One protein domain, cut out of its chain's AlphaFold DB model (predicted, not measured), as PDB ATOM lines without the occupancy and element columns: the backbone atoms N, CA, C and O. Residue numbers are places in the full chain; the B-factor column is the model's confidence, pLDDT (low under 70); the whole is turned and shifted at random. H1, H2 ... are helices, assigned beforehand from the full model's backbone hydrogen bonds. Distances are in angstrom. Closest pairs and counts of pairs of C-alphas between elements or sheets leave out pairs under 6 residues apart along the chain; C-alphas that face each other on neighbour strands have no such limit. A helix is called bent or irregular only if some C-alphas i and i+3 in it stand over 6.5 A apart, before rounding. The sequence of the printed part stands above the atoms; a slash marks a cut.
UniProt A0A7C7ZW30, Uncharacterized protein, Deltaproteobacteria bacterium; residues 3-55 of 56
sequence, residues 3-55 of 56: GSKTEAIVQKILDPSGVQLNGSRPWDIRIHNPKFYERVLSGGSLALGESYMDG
ATOM      1  N   GLY A   3      98.440 169.511 101.815       56.81
ATOM      2  CA  GLY A   3      96.995 169.757 101.933       56.81
ATOM      3  C   GLY A   3      96.143 168.510 102.188       56.81
ATOM      4  O   GLY A   3      95.172 168.587 102.923       56.81
ATOM      5  N   SER A   4      96.535 167.338 101.676       74.62
ATOM      6  CA  SER A   4      95.675 166.138 101.687       74.62
ATOM      7  C   SER A   4      95.312 165.624 103.090       74.62
ATOM      8  O   SER A   4      94.200 165.136 103.294       74.62
ATOM      9  N   LYS A   5      96.217 165.717 104.077       88.88
ATOM     10  CA  LYS A   5      95.957 165.172 105.423       88.88
ATOM     11  C   LYS A   5      95.080 166.101 106.257       88.88
ATOM     12  O   LYS A   5      94.153 165.630 106.909       88.88
ATOM     13  N   THR A   6      95.376 167.398 106.258       92.94
ATOM     14  CA  THR A   6      94.589 168.402 106.984       92.94
ATOM     15  C   THR A   6      93.209 168.577 106.358       92.94
ATOM     16  O   THR A   6      92.227 168.600 107.093       92.94
ATOM     17  N   GLU A   7      93.105 168.557 105.029       93.75
ATOM     18  CA  GLU A   7      91.827 168.520 104.306       93.75
ATOM     19  C   GLU A   7      90.958 167.330 104.727       93.75
ATOM     20  O   GLU A   7      89.806 167.518 105.107       93.75
ATOM     21  N   ALA A   8      91.512 166.112 104.758       94.25
ATOM     22  CA  ALA A   8      90.761 164.924 105.166       94.25
ATOM     23  C   ALA A   8      90.275 164.985 106.625       94.25
ATOM     24  O   ALA A   8      89.219 164.444 106.949       94.25
ATOM     25  N   ILE A   9      91.033 165.626 107.520       95.38
ATOM     26  CA  ILE A   9      90.607 165.833 108.911       95.38
ATOM     27  C   ILE A   9      89.439 166.818 108.957       95.38
ATOM     28  O   ILE A   9      88.441 166.537 109.615       95.38
ATOM     29  N   VAL A  10      89.541 167.941 108.241       94.88
ATOM     30  CA  VAL A  10      88.462 168.934 108.177       94.88
ATOM     31  C   VAL A  10      87.204 168.324 107.554       94.88
ATOM     32  O   VAL A  10      86.127 168.486 108.122       94.88
ATOM     33  N   GLN A  11      87.327 167.546 106.472       95.44
ATOM     34  CA  GLN A  11      86.195 166.825 105.881       95.44
ATOM     35  C   GLN A  11      85.518 165.914 106.911       95.44
ATOM     36  O   GLN A  11      84.314 166.008 107.104       95.44
ATOM     37  N   LYS A  12      86.289 165.112 107.658       96.00
ATOM     38  CA  LYS A  12      85.740 164.232 108.706       96.00
ATOM     39  C   LYS A  12      85.003 164.977 109.818       96.00
ATOM     40  O   LYS A  12      84.062 164.431 110.385       96.00
ATOM     41  N   ILE A  13      85.434 166.193 110.158       94.62
ATOM     42  CA  ILE A  13      84.747 167.035 111.151       94.62
ATOM     43  C   ILE A  13      83.401 167.529 110.601       94.62
ATOM     44  O   ILE A  13      82.443 167.654 111.361       94.62
ATOM     45  N   LEU A  14      83.323 167.795 109.294       94.00
ATOM     46  CA  LEU A  14      82.130 168.297 108.608       94.00
ATOM     47  C   LEU A  14      81.174 167.187 108.136       94.00
ATOM     48  O   LEU A  14      79.990 167.449 107.935       94.00
ATOM     49  N   ASP A  15      81.634 165.943 107.999       95.31
ATOM     50  CA  ASP A  15      80.808 164.816 107.548       95.31
ATOM     51  C   ASP A  15      79.479 164.667 108.324       95.31
ATOM     52  O   ASP A  15      78.441 164.487 107.678       95.31
ATOM     53  N   PRO A  16      79.431 164.801 109.670       96.69
ATOM     54  CA  PRO A  16      78.181 164.691 110.423       96.69
ATOM     55  C   PRO A  16      77.157 165.788 110.108       96.69
ATOM     56  O   PRO A  16      75.965 165.574 110.316       96.69
ATOM     57  N   SER A  17      77.594 166.955 109.617       94.56
ATOM     58  CA  SER A  17      76.700 168.037 109.188       94.56
ATOM     59  C   SER A  17      76.301 167.937 107.713       94.56
ATOM     60  O   SER A  17      75.505 168.744 107.235       94.56
ATOM     61  N   GLY A  18      76.809 166.936 106.983       95.75
ATOM     62  CA  GLY A  18      76.480 166.709 105.577       95.75
ATOM     63  C   GLY A  18      77.077 167.742 104.617       95.75
ATOM     64  O   GLY A  18      76.575 167.878 103.495       95.75
ATOM     65  N   VAL A  19      78.121 168.456 105.050       95.62
ATOM     66  CA  VAL A  19      78.851 169.465 104.268       95.62
ATOM     67  C   VAL A  19      80.076 168.833 103.611       95.62
ATOM     68  O   VAL A  19      80.879 168.167 104.267       95.62
ATOM     69  N   GLN A  20      80.246 169.066 102.312       95.81
ATOM     70  CA  GLN A  20      81.410 168.608 101.554       95.81
ATOM     71  C   GLN A  20      82.353 169.773 101.251       95.81
ATOM     72  O   GLN A  20      81.924 170.844 100.819       95.81
ATOM     73  N   LEU A  21      83.654 169.564 101.452       93.75
ATOM     74  CA  LEU A  21      84.687 170.479 100.984       93.75
ATOM     75  C   LEU A  21      84.764 170.412  99.458       93.75
ATOM     76  O   LEU A  21      84.846 169.336  98.869       93.75
ATOM     77  N   ASN A  22      84.743 171.579  98.821       93.44
ATOM     78  CA  ASN A  22      84.694 171.757  97.372       93.44
ATOM     79  C   ASN A  22      83.532 171.010  96.694       93.44
ATOM     80  O   ASN A  22      83.631 170.619  95.529       93.44
ATOM     81  N   GLY A  23      82.426 170.834  97.420       92.81
ATOM     82  CA  GLY A  23      81.218 170.206  96.907       92.81
ATOM     83  C   GLY A  23      80.450 171.075  95.904       92.81
ATOM     84  O   GLY A  23      80.845 172.187  95.543       92.81
ATOM     85  N   SER A  24      79.346 170.524  95.405       94.12
ATOM     86  CA  SER A  24      78.508 171.151  94.370       94.12
ATOM     87  C   SER A  24      77.171 171.662  94.901       94.12
ATOM     88  O   SER A  24      76.439 172.328  94.167       94.12
ATOM     89  N   ARG A  25      76.829 171.354  96.158       95.75
ATOM     90  CA  ARG A  25      75.571 171.794  96.762       95.75
ATOM     91  C   ARG A  25      75.681 173.268  97.157       95.75
ATOM     92  O   ARG A  25      76.773 173.735  97.468       95.75
ATOM     93  N   PRO A  26      74.561 174.002  97.231       95.69
ATOM     94  CA  PRO A  26      74.574 175.421  97.594       95.69
ATOM     95  C   PRO A  26      75.186 175.744  98.966       95.69
ATOM     96  O   PRO A  26      75.589 176.877  99.194       95.69
ATOM     97  N   TRP A  27      75.223 174.770  99.881       94.00
ATOM     98  CA  TRP A  27      75.759 174.911 101.240       94.00
ATOM     99  C   TRP A  27      77.107 174.206 101.444       94.00
ATOM    100  O   TRP A  27      77.620 174.187 102.562       94.00
ATOM    101  N   ASP A  28      77.666 173.604 100.392       96.38
ATOM    102  CA  ASP A  28      79.010 173.037 100.452       96.38
ATOM    103  C   ASP A  28      80.047 174.165 100.462       96.38
ATOM    104  O   ASP A  28      79.899 175.190  99.794       96.38
ATOM    105  N   ILE A  29      81.115 173.978 101.233       94.00
ATOM    106  CA  ILE A  29      82.155 174.996 101.391       94.00
ATOM    107  C   ILE A  29      83.134 174.861 100.228       94.00
ATOM    108  O   ILE A  29      83.675 173.780 100.007       94.00
ATOM    109  N   ARG A  30      83.420 175.950  99.513       94.69
ATOM    110  CA  ARG A  30      84.483 175.992  98.501       94.69
ATOM    111  C   ARG A  30      85.719 176.660  99.088       94.69
ATOM    112  O   ARG A  30      85.625 177.758  99.615       94.69
ATOM    113  N   ILE A  31      86.856 175.983  98.980       94.88
ATOM    114  CA  ILE A  31      88.135 176.460  99.498       94.88
ATOM    115  C   ILE A  31      88.910 177.098  98.352       94.88
ATOM    116  O   ILE A  31      89.239 176.440  97.363       94.88
ATOM    117  N   HIS A  32      89.208 178.384  98.481       93.88
ATOM    118  CA  HIS A  32      89.988 179.157  97.520       93.88
ATOM    119  C   HIS A  32      91.484 179.143  97.860       93.88
ATOM    120  O   HIS A  32      92.326 179.287  96.970       93.88
ATOM    121  N   ASN A  33      91.830 178.915  99.130       94.12
ATOM    122  CA  ASN A  33      93.193 178.893  99.631       94.12
ATOM    123  C   ASN A  33      93.509 177.587 100.388       94.12
ATOM    124  O   ASN A  33      92.975 177.351 101.472       94.12
ATOM    125  N   PRO A  34      94.463 176.762  99.918       91.81
ATOM    126  CA  PRO A  34      94.795 175.487 100.563       91.81
ATOM    127  C   PRO A  34      95.390 175.631 101.975       91.81
ATOM    128  O   PRO A  34      95.435 174.650 102.717       91.81
ATOM    129  N   LYS A  35      95.833 176.832 102.381       93.31
ATOM    130  CA  LYS A  35      96.280 177.107 103.761       93.31
ATOM    131  C   LYS A  35      95.123 177.185 104.764       93.31
ATOM    132  O   LYS A  35      95.376 177.176 105.969       93.31
ATOM    133  N   PHE A  36      93.876 177.231 104.289       95.06
ATOM    134  CA  PHE A  36      92.668 177.198 105.113       95.06
ATOM    135  C   PHE A  36      92.689 176.042 106.114       95.06
ATOM    136  O   PHE A  36      92.478 176.260 107.305       95.06
ATOM    137  N   TYR A  37      93.021 174.832 105.658       94.50
ATOM    138  CA  TYR A  37      92.926 173.636 106.494       94.50
ATOM    139  C   TYR A  37      93.845 173.699 107.717       94.50
ATOM    140  O   TYR A  37      93.420 173.406 108.830       94.50
ATOM    141  N   GLU A  38      95.100 174.111 107.529       94.75
ATOM    142  CA  GLU A  38      96.059 174.255 108.629       94.75
ATOM    143  C   GLU A  38      95.623 175.364 109.596       94.75
ATOM    144  O   GLU A  38      95.608 175.154 110.809       94.75
ATOM    145  N   ARG A  39      95.184 176.515 109.067       94.56
ATOM    146  CA  ARG A  39      94.739 177.656 109.878       94.56
ATOM    147  C   ARG A  39      93.525 177.312 110.741       94.56
ATOM    148  O   ARG A  39      93.529 177.608 111.934       94.56
ATOM    149  N   VAL A  40      92.513 176.665 110.168       95.12
ATOM    150  CA  VAL A  40      91.287 176.288 110.890       95.12
ATOM    151  C   VAL A  40      91.569 175.222 111.943       95.12
ATOM    152  O   VAL A  40      91.069 175.326 113.060       95.12
ATOM    153  N   LEU A  41      92.414 174.231 111.645       94.75
ATOM    154  CA  LEU A  41      92.779 173.211 112.630       94.75
ATOM    155  C   LEU A  41      93.580 173.785 113.807       94.75
ATOM    156  O   LEU A  41      93.439 173.295 114.925       94.75
ATOM    157  N   SER A  42      94.398 174.816 113.581       94.75
ATOM    158  CA  SER A  42      95.175 175.463 114.645       94.75
ATOM    159  C   SER A  42      94.397 176.519 115.433       94.75
ATOM    160  O   SER A  42      94.640 176.669 116.627       94.75
ATOM    161  N   GLY A  43      93.485 177.259 114.795       93.75
ATOM    162  CA  GLY A  43      92.778 178.388 115.417       93.75
ATOM    163  C   GLY A  43      91.283 178.173 115.677       93.75
ATOM    164  O   GLY A  43      90.608 179.088 116.149       93.75
ATOM    165  N   GLY A  44      90.749 176.989 115.369       93.88
ATOM    166  CA  GLY A  44      89.367 176.608 115.657       93.88
ATOM    167  C   GLY A  44      88.323 177.512 114.991       93.88
ATOM    168  O   GLY A  44      88.464 177.925 113.840       93.88
ATOM    169  N   SER A  45      87.248 177.815 115.724       93.25
ATOM    170  CA  SER A  45      86.100 178.577 115.210       93.25
ATOM    171  C   SER A  45      86.431 180.027 114.852       93.25
ATOM    172  O   SER A  45      85.830 180.570 113.928       93.25
ATOM    173  N   LEU A  46      87.384 180.658 115.549       96.31
ATOM    174  CA  LEU A  46      87.793 182.030 115.246       96.31
ATOM    175  C   LEU A  46      88.539 182.086 113.911       96.31
ATOM    176  O   LEU A  46      88.168 182.857 113.034       96.31
ATOM    177  N   ALA A  47      89.518 181.198 113.725       96.38
ATOM    178  CA  ALA A  47      90.241 181.076 112.463       96.38
ATOM    179  C   ALA A  47      89.323 180.743 111.280       96.38
ATOM    180  O   ALA A  47      89.568 181.221 110.175       96.38
ATOM    181  N   LEU A  48      88.260 179.965 111.507       94.94
ATOM    182  CA  LEU A  48      87.231 179.720 110.498       94.94
ATOM    183  C   LEU A  48      86.526 181.025 110.092       94.94
ATOM    184  O   LEU A  48      86.459 181.334 108.903       94.94
ATOM    185  N   GLY A  49      86.057 181.814 111.061       96.12
ATOM    186  CA  GLY A  49      85.403 183.099 110.796       96.12
ATOM    187  C   GLY A  49      86.318 184.107 110.097       96.12
ATOM    188  O   GLY A  49      85.919 184.729 109.118       96.12
ATOM    189  N   GLU A  50      87.569 184.219 110.541       97.25
ATOM    190  CA  GLU A  50      88.556 185.088 109.896       97.25
ATOM    191  C   GLU A  50      88.869 184.637 108.468       97.25
ATOM    192  O   GLU A  50      88.923 185.463 107.567       97.25
ATOM    193  N   SER A  51      89.020 183.328 108.231       95.69
ATOM    194  CA  SER A  51      89.273 182.808 106.883       95.69
ATOM    195  C   SER A  51      88.118 183.095 105.919       95.69
ATOM    196  O   SER A  51      88.357 183.389 104.751       95.69
ATOM    197  N   TYR A  52      86.879 183.102 106.421       94.75
ATOM    198  CA  TYR A  52      85.720 183.533 105.648       94.75
ATOM    199  C   TYR A  52      85.792 185.029 105.309       94.75
ATOM    200  O   TYR A  52      85.570 185.410 104.162       94.75
ATOM    201  N   MET A  53      86.145 185.878 106.280       96.38
ATOM    202  CA  MET A  53      86.314 187.320 106.051       96.38
ATOM    203  C   MET A  53      87.451 187.629 105.068       96.38
ATOM    204  O   MET A  53      87.322 188.545 104.258       96.38
ATOM    205  N   ASP A  54      88.530 186.846 105.110       96.12
ATOM    206  CA  ASP A  54      89.684 186.959 104.215       96.12
ATOM    207  C   ASP A  54      89.407 186.410 102.797       96.12
ATOM    208  O   ASP A  54      90.254 186.551 101.911       96.12
ATOM    209  N   GLY A  55      88.254 185.768 102.563       93.62
ATOM    210  CA  GLY A  55      87.880 185.177 101.273       93.62
ATOM    211  C   GLY A  55      88.708 183.947 100.881       93.62
ATOM    212  O   GLY A  55      88.999 183.756  99.697       93.62
TER     213      GLY A  55
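What this domain is: This is residues 3 to 55 of the 56 residues of an uncharacterized protein of Deltaproteobacteria bacterium (UniProt A0A7C7ZW30). Two helices with a wide loop between them: H1 is a single rod-like run, and H2 folds back on itself at a sharp kink near residue 43, with its residues 37 to 41 packing on H1. Residues 18 to 35, with no named element, make the long loop from the end of H1 back to the start of H2. The printed part has 53 residues, with two named helices in the order H1, H2 and no named strand; the class is all helix, and the helices hold 33 residues. The whole is compact and rounded, with a radius of gyration of the C-alphas of 10.4 A and spans of 24 by 22 by 18 A.

How they stand to each other: Begin with H1, residues 3 to 17, and go on to H2, residues 36 to 53. They touch, with 7 pairs of C-alphas within 8 A, and H2 does so with residues 37 to 41 alone. Look at the closest C-alphas, those of Thr 6 and Tyr 37, 5.5 A apart. The lines of the two helices stand at a steep tilt of 65 degrees and run the same way. In the backbone, 9 of 11 O i to N i+4 pairs are within hydrogen-bond range in H1 and 12 of 14 in H2.

Where its parts are: Find C-alpha 3 at (96.995, 169.757, 101.933); from there H1 runs 21.6 A to C-alpha 17 at (76.700, 168.037, 109.188). H1 is irregular: C-alphas 13 and 16 are 7.0 A apart. H2 begins at C-alpha 36 and ends at C-alpha 53, at (86.314, 187.320, 106.051), 12.0 A from its first. H2 is irregular too, with C-alphas 42 and 45 9.6 A apart, and has a kink of 144 degrees near residue 43.

The domain as a whole: The two C-alphas farthest apart are those of Arg 25 and Ser 42, at 26.8 A. The link from H1 to H2, 18 residues, is long. The printed part has no cut. Its mean pLDDT is 93.6, and residue 3 is under 70.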